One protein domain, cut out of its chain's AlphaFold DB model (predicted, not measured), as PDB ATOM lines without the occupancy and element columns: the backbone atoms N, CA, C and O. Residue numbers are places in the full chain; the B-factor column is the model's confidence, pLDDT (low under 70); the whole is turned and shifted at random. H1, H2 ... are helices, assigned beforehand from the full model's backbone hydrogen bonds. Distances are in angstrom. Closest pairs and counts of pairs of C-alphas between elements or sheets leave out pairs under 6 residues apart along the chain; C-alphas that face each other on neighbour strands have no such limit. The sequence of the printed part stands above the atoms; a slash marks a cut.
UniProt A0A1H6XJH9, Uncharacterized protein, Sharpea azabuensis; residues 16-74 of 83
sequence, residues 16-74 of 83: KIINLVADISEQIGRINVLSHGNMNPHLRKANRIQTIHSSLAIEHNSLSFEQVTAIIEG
ATOM      1  N   LYS A  16     204.721 250.727 170.192       98.06
ATOM      2  CA  LYS A  16     204.861 252.018 169.507       98.06
ATOM      3  C   LYS A  16     203.528 252.759 169.386       98.06
ATOM      4  O   LYS A  16     203.498 253.969 169.583       98.06
ATOM      5  N   ILE A  17     202.441 252.059 169.052       98.12
ATOM      6  CA  ILE A  17     201.102 252.668 168.980       98.12
ATOM      7  C   ILE A  17     200.688 253.163 170.365       98.12
ATOM      8  O   ILE A  17     200.203 254.283 170.476       98.12
ATOM      9  N   ILE A  18     200.918 252.367 171.412       98.19
ATOM     10  CA  ILE A  18     200.575 252.741 172.793       98.19
ATOM     11  C   ILE A  18     201.341 253.998 173.219       98.19
ATOM     12  O   ILE A  18     200.728 254.942 173.712       98.19
ATOM     13  N   ASN A  19     202.648 254.047 172.957       98.44
ATOM     14  CA  ASN A  19     203.474 255.210 173.278       98.44
ATOM     15  C   ASN A  19     203.007 256.462 172.520       98.44
ATOM     16  O   ASN A  19     202.820 257.508 173.129       98.44
ATOM     17  N   LEU A  20     202.707 256.346 171.220       98.44
ATOM     18  CA  LEU A  20     202.164 257.466 170.442       98.44
ATOM     19  C   LEU A  20     200.808 257.945 170.977       98.44
ATOM     20  O   LEU A  20     200.563 259.146 171.028       98.44
ATOM     21  N   VAL A  21     199.923 257.031 171.384       98.19
ATOM     22  CA  VAL A  21     198.633 257.393 171.993       98.19
ATOM     23  C   VAL A  21     198.841 258.145 173.308       98.19
ATOM     24  O   VAL A  21     198.157 259.145 173.536       98.19
ATOM     25  N   ALA A  22     199.776 257.700 174.151       98.38
ATOM     26  CA  ALA A  22     200.116 258.377 175.400       98.38
ATOM     27  C   ALA A  22     200.650 259.796 175.140       98.38
ATOM     28  O   ALA A  22     200.103 260.757 175.686       98.38
ATOM     29  N   ASP A  23     201.619 259.935 174.231       98.44
ATOM     30  CA  ASP A  23     202.216 261.223 173.865       98.44
ATOM     31  C   ASP A  23     201.162 262.191 173.308       98.44
ATOM     32  O   ASP A  23     201.058 263.340 173.742       98.44
ATOM     33  N   ILE A  24     200.322 261.729 172.373       98.12
ATOM     34  CA  ILE A  24     199.246 262.540 171.785       98.12
ATOM     35  C   ILE A  24     198.255 262.985 172.867       98.12
ATOM     36  O   ILE A  24     197.855 264.150 172.891       98.12
ATOM     37  N   SER A  25     197.877 262.084 173.777       97.75
ATOM     38  CA  SER A  25     196.932 262.387 174.858       97.75
ATOM     39  C   SER A  25     197.485 263.442 175.816       97.75
ATOM     40  O   SER A  25     196.757 264.354 176.212       97.75
ATOM     41  N   GLU A  26     198.778 263.370 176.140       97.38
ATOM     42  CA  GLU A  26     199.452 264.384 176.949       97.38
ATOM     43  C   GLU A  26     199.438 265.754 176.255       97.38
ATOM     44  O   GLU A  26     199.068 266.757 176.872       97.38
ATOM     45  N   GLN A  27     199.786 265.812 174.964       96.50
ATOM     46  CA  GLN A  27     199.781 267.069 174.209       96.50
ATOM     47  C   GLN A  27     198.376 267.675 174.110       96.50
ATOM     48  O   GLN A  27     198.212 268.881 174.308       96.50
ATOM     49  N   ILE A  28     197.349 266.851 173.871       93.69
ATOM     50  CA  ILE A  28     195.947 267.295 173.877       93.69
ATOM     51  C   ILE A  28     195.580 267.875 175.249       93.69
ATOM     52  O   ILE A  28     195.016 268.968 175.320       93.69
ATOM     53  N   GLY A  29     195.936 267.186 176.337       93.12
ATOM     54  CA  GLY A  29     195.699 267.660 177.701       93.12
ATOM     55  C   GLY A  29     196.346 269.021 177.967       93.12
ATOM     56  O   GLY A  29     195.669 269.949 178.416       93.12
ATOM     57  N   ARG A  30     197.628 269.177 177.612       93.12
ATOM     58  CA  ARG A  30     198.368 270.446 177.731       93.12
ATOM     59  C   ARG A  30     197.681 271.576 176.958       93.12
ATOM     60  O   ARG A  30     197.460 272.649 177.518       93.12
ATOM     61  N   ILE A  31     197.302 271.341 175.700       89.38
ATOM     62  CA  ILE A  31     196.632 272.345 174.857       89.38
ATOM     63  C   ILE A  31     195.271 272.738 175.436       89.38
ATOM     64  O   ILE A  31     194.947 273.925 175.470       89.38
ATOM     65  N   ASN A  32     194.480 271.778 175.916       88.56
ATOM     66  CA  ASN A  32     193.158 272.048 176.484       88.56
ATOM     67  C   ASN A  32     193.238 272.943 177.727       88.56
ATOM     68  O   ASN A  32     192.453 273.883 177.851       88.56
ATOM     69  N   VAL A  33     194.218 272.696 178.605       89.31
ATOM     70  CA  VAL A  33     194.453 273.524 179.798       89.31
ATOM     71  C   VAL A  33     194.945 274.918 179.406       89.31
ATOM     72  O   VAL A  33     194.369 275.913 179.834       89.31
ATOM     73  N   LEU A  34     195.969 275.012 178.551       85.19
ATOM     74  CA  LEU A  34     196.562 276.297 178.161       85.19
ATOM     75  C   LEU A  34     195.580 277.186 177.385       85.19
ATOM     76  O   LEU A  34     195.528 278.396 177.598       85.19
ATOM     77  N   SER A  35     194.776 276.593 176.502       80.06
ATOM     78  CA  SER A  35     193.807 277.333 175.689       80.06
ATOM     79  C   SER A  35     192.536 277.724 176.444       80.06
ATOM     80  O   SER A  35     191.763 278.518 175.914       80.06
ATOM     81  N   HIS A  36     192.299 277.201 177.657       75.25
ATOM     82  CA  HIS A  36     191.070 277.427 178.433       75.25
ATOM     83  C   HIS A  36     189.782 277.179 177.615       75.25
ATOM     84  O   HIS A  36     188.776 277.860 177.795       75.25
ATOM     85  N   GLY A  37     189.827 276.262 176.639       67.19
ATOM     86  CA  GLY A  37     188.731 276.021 175.689       67.19
ATOM     87  C   GLY A  37     188.507 277.130 174.645       67.19
ATOM     88  O   GLY A  37     187.704 276.964 173.727       67.19
ATOM     89  N   ASN A  38     189.246 278.238 174.715       68.88
ATOM     90  CA  ASN A  38     189.137 279.383 173.820       68.88
ATOM     91  C   ASN A  38     190.227 279.343 172.746       68.88
ATOM     92  O   ASN A  38     191.238 280.041 172.807       68.88
ATOM     93  N   MET A  39     190.004 278.555 171.692       73.94
ATOM     94  CA  MET A  39     190.830 278.676 170.490       73.94
ATOM     95  C   MET A  39     190.538 279.996 169.767       73.94
ATOM     96  O   MET A  39     189.399 280.261 169.377       73.94
ATOM     97  N   ASN A  40     191.577 280.799 169.534       83.88
ATOM     98  CA  ASN A  40     191.478 282.059 168.799       83.88
ATOM     99  C   ASN A  40     190.864 281.822 167.392       83.88
ATOM    100  O   ASN A  40     191.381 280.986 166.640       83.88
ATOM    101  N   PRO A  41     189.790 282.538 166.997       85.94
ATOM    102  CA  PRO A  41     189.177 282.412 165.673       85.94
ATOM    103  C   PRO A  41     190.161 282.547 164.501       85.94
ATOM    104  O   PRO A  41     190.013 281.840 163.504       85.94
ATOM    105  N   HIS A  42     191.188 283.394 164.628       87.94
ATOM    106  CA  HIS A  42     192.238 283.542 163.620       87.94
ATOM    107  C   HIS A  42     193.084 282.275 163.484       87.94
ATOM    108  O   HIS A  42     193.331 281.834 162.364       87.94
ATOM    109  N   LEU A  43     193.457 281.645 164.604       88.38
ATOM    110  CA  LEU A  43     194.188 280.375 164.593       88.38
ATOM    111  C   LEU A  43     193.341 279.255 163.980       88.38
ATOM    112  O   LEU A  43     193.839 278.485 163.165       88.38
ATOM    113  N   ARG A  44     192.036 279.204 164.285       89.62
ATOM    114  CA  ARG A  44     191.125 278.239 163.642       89.62
ATOM    115  C   ARG A  44     191.058 278.435 162.129       89.62
ATOM    116  O   ARG A  44     191.094 277.456 161.387       89.62
ATOM    117  N   LYS A  45     190.966 279.686 161.670       91.81
ATOM    118  CA  LYS A  45     190.959 280.009 160.239       91.81
ATOM    119  C   LYS A  45     192.276 279.593 159.577       91.81
ATOM    120  O   LYS A  45     192.234 278.926 158.548       91.81
ATOM    121  N   ALA A  46     193.416 279.928 160.184       92.56
ATOM    122  CA  ALA A  46     194.740 279.561 159.684       92.56
ATOM    123  C   ALA A  46     194.913 278.035 159.580       92.56
ATOM    124  O   ALA A  46     195.257 277.535 158.510       92.56
ATOM    125  N   ASN A  47     194.565 277.290 160.636       94.00
ATOM    126  CA  ASN A  47     194.624 275.826 160.637       94.00
ATOM    127  C   ASN A  47     193.739 275.225 159.540       94.00
ATOM    128  O   ASN A  47     194.159 274.315 158.833       94.00
ATOM    129  N   ARG A  48     192.529 275.764 159.341       94.81
ATOM    130  CA  ARG A  48     191.625 275.291 158.286       94.81
ATOM    131  C   ARG A  48     192.187 275.528 156.884       94.81
ATOM    132  O   ARG A  48     192.069 274.646 156.041       94.81
ATOM    133  N   ILE A  49     192.795 276.689 156.633       96.38
ATOM    134  CA  ILE A  49     193.457 276.981 155.353       96.38
ATOM    135  C   ILE A  49     194.598 275.985 155.115       96.38
ATOM    136  O   ILE A  49     194.691 275.419 154.027       96.38
ATOM    137  N   GLN A  50     195.412 275.714 156.139       96.81
ATOM    138  CA  GLN A  50     196.495 274.734 156.056       96.81
ATOM    139  C   GLN A  50     195.979 273.325 155.765       96.81
ATOM    140  O   GLN A  50     196.497 272.682 154.858       96.81
ATOM    141  N   THR A  51     194.927 272.869 156.452       96.88
ATOM    142  CA  THR A  51     194.300 271.570 156.170       96.88
ATOM    143  C   THR A  51     193.814 271.485 154.725       96.88
ATOM    144  O   THR A  51     194.122 270.515 154.043       96.88
ATOM    145  N   ILE A  52     193.104 272.505 154.231       95.56
ATOM    146  CA  ILE A  52     192.594 272.523 152.852       95.56
ATOM    147  C   ILE A  52     193.747 272.449 151.846       95.56
ATOM    148  O   ILE A  52     193.714 271.615 150.944       95.56
ATOM    149  N   HIS A  53     194.771 273.290 152.009       96.75
ATOM    150  CA  HIS A  53     195.928 273.308 151.116       96.75
ATOM    151  C   HIS A  53     196.674 271.966 151.133       96.75
ATOM    152  O   HIS A  53     196.894 271.379 150.078       96.75
ATOM    153  N   SER A  54     197.011 271.444 152.316       96.31
ATOM    154  CA  SER A  54     197.761 270.191 152.449       96.31
ATOM    155  C   SER A  54     196.995 268.984 151.910       96.31
ATOM    156  O   SER A  54     197.595 268.155 151.232       96.31
ATOM    157  N   SER A  55     195.685 268.883 152.159       96.94
ATOM    158  CA  SER A  55     194.876 267.781 151.629       96.94
ATOM    159  C   SER A  55     194.756 267.835 150.106       96.94
ATOM    160  O   SER A  55     194.920 266.815 149.452       96.94
ATOM    161  N   LEU A  56     194.515 269.014 149.523       94.81
ATOM    162  CA  LEU A  56     194.385 269.144 148.070       94.81
ATOM    163  C   LEU A  56     195.725 268.973 147.341       94.81
ATOM    164  O   LEU A  56     195.746 268.451 146.232       94.81
ATOM    165  N   ALA A  57     196.840 269.375 147.954       93.81
ATOM    166  CA  ALA A  57     198.170 269.178 147.381       93.81
ATOM    167  C   ALA A  57     198.523 267.688 147.208       93.81
ATOM    168  O   ALA A  57     199.196 267.333 146.242       93.81
ATOM    169  N   ILE A  58     198.033 266.811 148.098       96.12
ATOM    170  CA  ILE A  58     198.179 265.348 147.964       96.12
ATOM    171  C   ILE A  58     197.458 264.843 146.704       96.12
ATOM    172  O   ILE A  58     197.973 263.975 146.010       96.12
ATOM    173  N   GLU A  59     196.328 265.459 146.355       95.12
ATOM    174  CA  GLU A  59     195.531 265.170 145.154       95.12
ATOM    175  C   GLU A  59     196.028 265.931 143.908       95.12
ATOM    176  O   GLU A  59     195.260 266.242 142.997       95.12
ATOM    177  N   HIS A  60     197.318 266.282 143.872       92.06
ATOM    178  CA  HIS A  60     197.965 267.008 142.773       92.06
ATOM    179  C   HIS A  60     197.381 268.403 142.471       92.06
ATOM    180  O   HIS A  60     197.517 268.918 141.357       92.06
ATOM    181  N   ASN A  61     196.762 269.066 143.453       92.50
ATOM    182  CA  ASN A  61     196.411 270.476 143.314       92.50
ATOM    183  C   ASN A  61     197.677 271.354 143.332       92.50
ATOM    184  O   ASN A  61     198.543 271.190 144.186       92.50
ATOM    185  N   SER A  62     197.774 272.300 142.394       92.62
ATOM    186  CA  SER A  62     198.945 273.175 142.217       92.62
ATOM    187  C   SER A  62     198.766 274.596 142.762       92.62
ATOM    188  O   SER A  62     199.639 275.438 142.560       92.62
ATOM    189  N   LEU A  63     197.642 274.893 143.424       93.44
ATOM    190  CA  LEU A  63     197.424 276.200 144.041       93.44
ATOM    191  C   LEU A  63     198.375 276.384 145.221       93.44
ATOM    192  O   LEU A  63     198.470 275.517 146.088       93.44
ATOM    193  N   SER A  64     199.025 277.544 145.284       94.06
ATOM    194  CA  SER A  64     199.863 277.890 146.426       94.06
ATOM    195  C   SER A  64     199.024 278.126 147.685       94.06
ATOM    196  O   SER A  64     197.819 278.405 147.626       94.06
ATOM    197  N   PHE A  65     199.674 278.083 148.846       94.44
ATOM    198  CA  PHE A  65     199.037 278.393 150.122       94.44
ATOM    199  C   PHE A  65     198.404 279.796 150.131       94.44
ATOM    200  O   PHE A  65     197.294 279.984 150.636       94.44
ATOM    201  N   GLU A  66     199.060 280.780 149.513       94.56
ATOM    202  CA  GLU A  66     198.565 282.154 149.368       94.56
ATOM    203  C   GLU A  66     197.328 282.214 148.469       94.56
ATOM    204  O   GLU A  66     196.381 282.938 148.777       94.56
ATOM    205  N   GLN A  67     197.297 281.436 147.382       94.12
ATOM    206  CA  GLN A  67     196.130 281.358 146.502       94.12
ATOM    207  C   GLN A  67     194.939 280.712 147.214       94.12
ATOM    208  O   GLN A  67     193.831 281.245 147.145       94.12
ATOM    209  N   VAL A  68     195.156 279.621 147.954       94.75
ATOM    210  CA  VAL A  68     194.112 278.998 148.788       94.75
ATOM    211  C   VAL A  68     193.613 279.981 149.850       94.75
ATOM    212  O   VAL A  68     192.406 280.142 150.021       94.75
ATOM    213  N   THR A  69     194.520 280.700 150.514       95.88
ATOM    214  CA  THR A  69     194.171 281.750 151.483       95.88
ATOM    215  C   THR A  69     193.294 282.823 150.843       95.88
ATOM    216  O   THR A  69     192.226 283.139 151.365       95.88
ATOM    217  N   ALA A  70     193.703 283.351 149.688       95.31
ATOM    218  CA  ALA A  70     192.971 284.379 148.963       95.31
ATOM    219  C   ALA A  70     191.566 283.910 148.545       95.31
ATOM    220  O   ALA A  70     190.609 284.663 148.720       95.31
ATOM    221  N   ILE A  71     191.421 282.661 148.086       93.94
ATOM    222  CA  ILE A  71     190.114 282.057 147.774       93.94
ATOM    223  C   ILE A  71     189.215 282.031 149.018       93.94
ATOM    224  O   ILE A  71     188.071 282.480 148.958       93.94
ATOM    225  N   ILE A  72     189.727 281.548 150.154       93.50
ATOM    226  CA  ILE A  72     188.971 281.485 151.418       93.50
ATOM    227  C   ILE A  72     188.598 282.887 151.930       93.50
ATOM    228  O   ILE A  72     187.594 283.055 152.620       93.50
ATOM    229  N   GLU A  73     189.378 283.906 151.577       94.12
ATOM    230  CA  GLU A  73     189.103 285.312 151.885       94.12
ATOM    231  C   GLU A  73     188.173 286.010 150.886       94.12
ATOM    232  O   GLU A  73     187.883 287.192 151.061       94.12
ATOM    233  N   GLY A  74     187.704 285.313 149.848       94.12
ATOM    234  CA  GLY A  74     186.863 285.901 148.804       94.12
ATOM    235  C   GLY A  74     187.611 286.870 147.882       94.12
ATOM    236  O   GLY A  74     186.989 287.654 147.166       94.12
TER     237      GLY A  74
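What this domain is: This is residues 16 to 74 of the 83 residues of an uncharacterized protein of Sharpea azabuensis (UniProt A0A1H6XJH9). An open, flat arch: the long helix H1 makes one leg, residues 36 to 40 make the top, and H2 makes the other leg, with the space between the legs empty. After H2 the chain folds back, and the short helix H3 packs on the side of H2 away from H1. The printed part has 59 residues with three named helices, H1, H2, H3 in that order, and no named strand; the class is all helix. It is only just loose, close to extended, with a radius of gyration of the C-alphas of 15.5 A and spans of 37 by 30 by 10 A.

How they stand to each other: H1, residues 16 to 35, is apart from H2, residues 41 to 58, and from H3, residues 65 to 72. H2 touches H3 with residues 49 to 53 alone; the closest C-alphas, of His 53 and Phe 65, are 6.0 A apart. Their lines stand at a steep tilt of 64 degrees, opposite ways. In H1, H2 and H3 every O i to N i+4 pair is within hydrogen-bond range.

Where its parts are: H1 begins at C-alpha 16 (204.861, 252.018, 169.507) and is 28.3 A long. H2 measures 26.2 A. H3, 10.6 A, ends at C-alpha 72 (188.971, 281.485, 151.418).

The domain as a whole: The C-alphas farthest apart, of Lys 16 and Gly 74, are 43.6 A apart. The printed part has no cut and no long link. Residues 37 to 38 have pLDDT under 70.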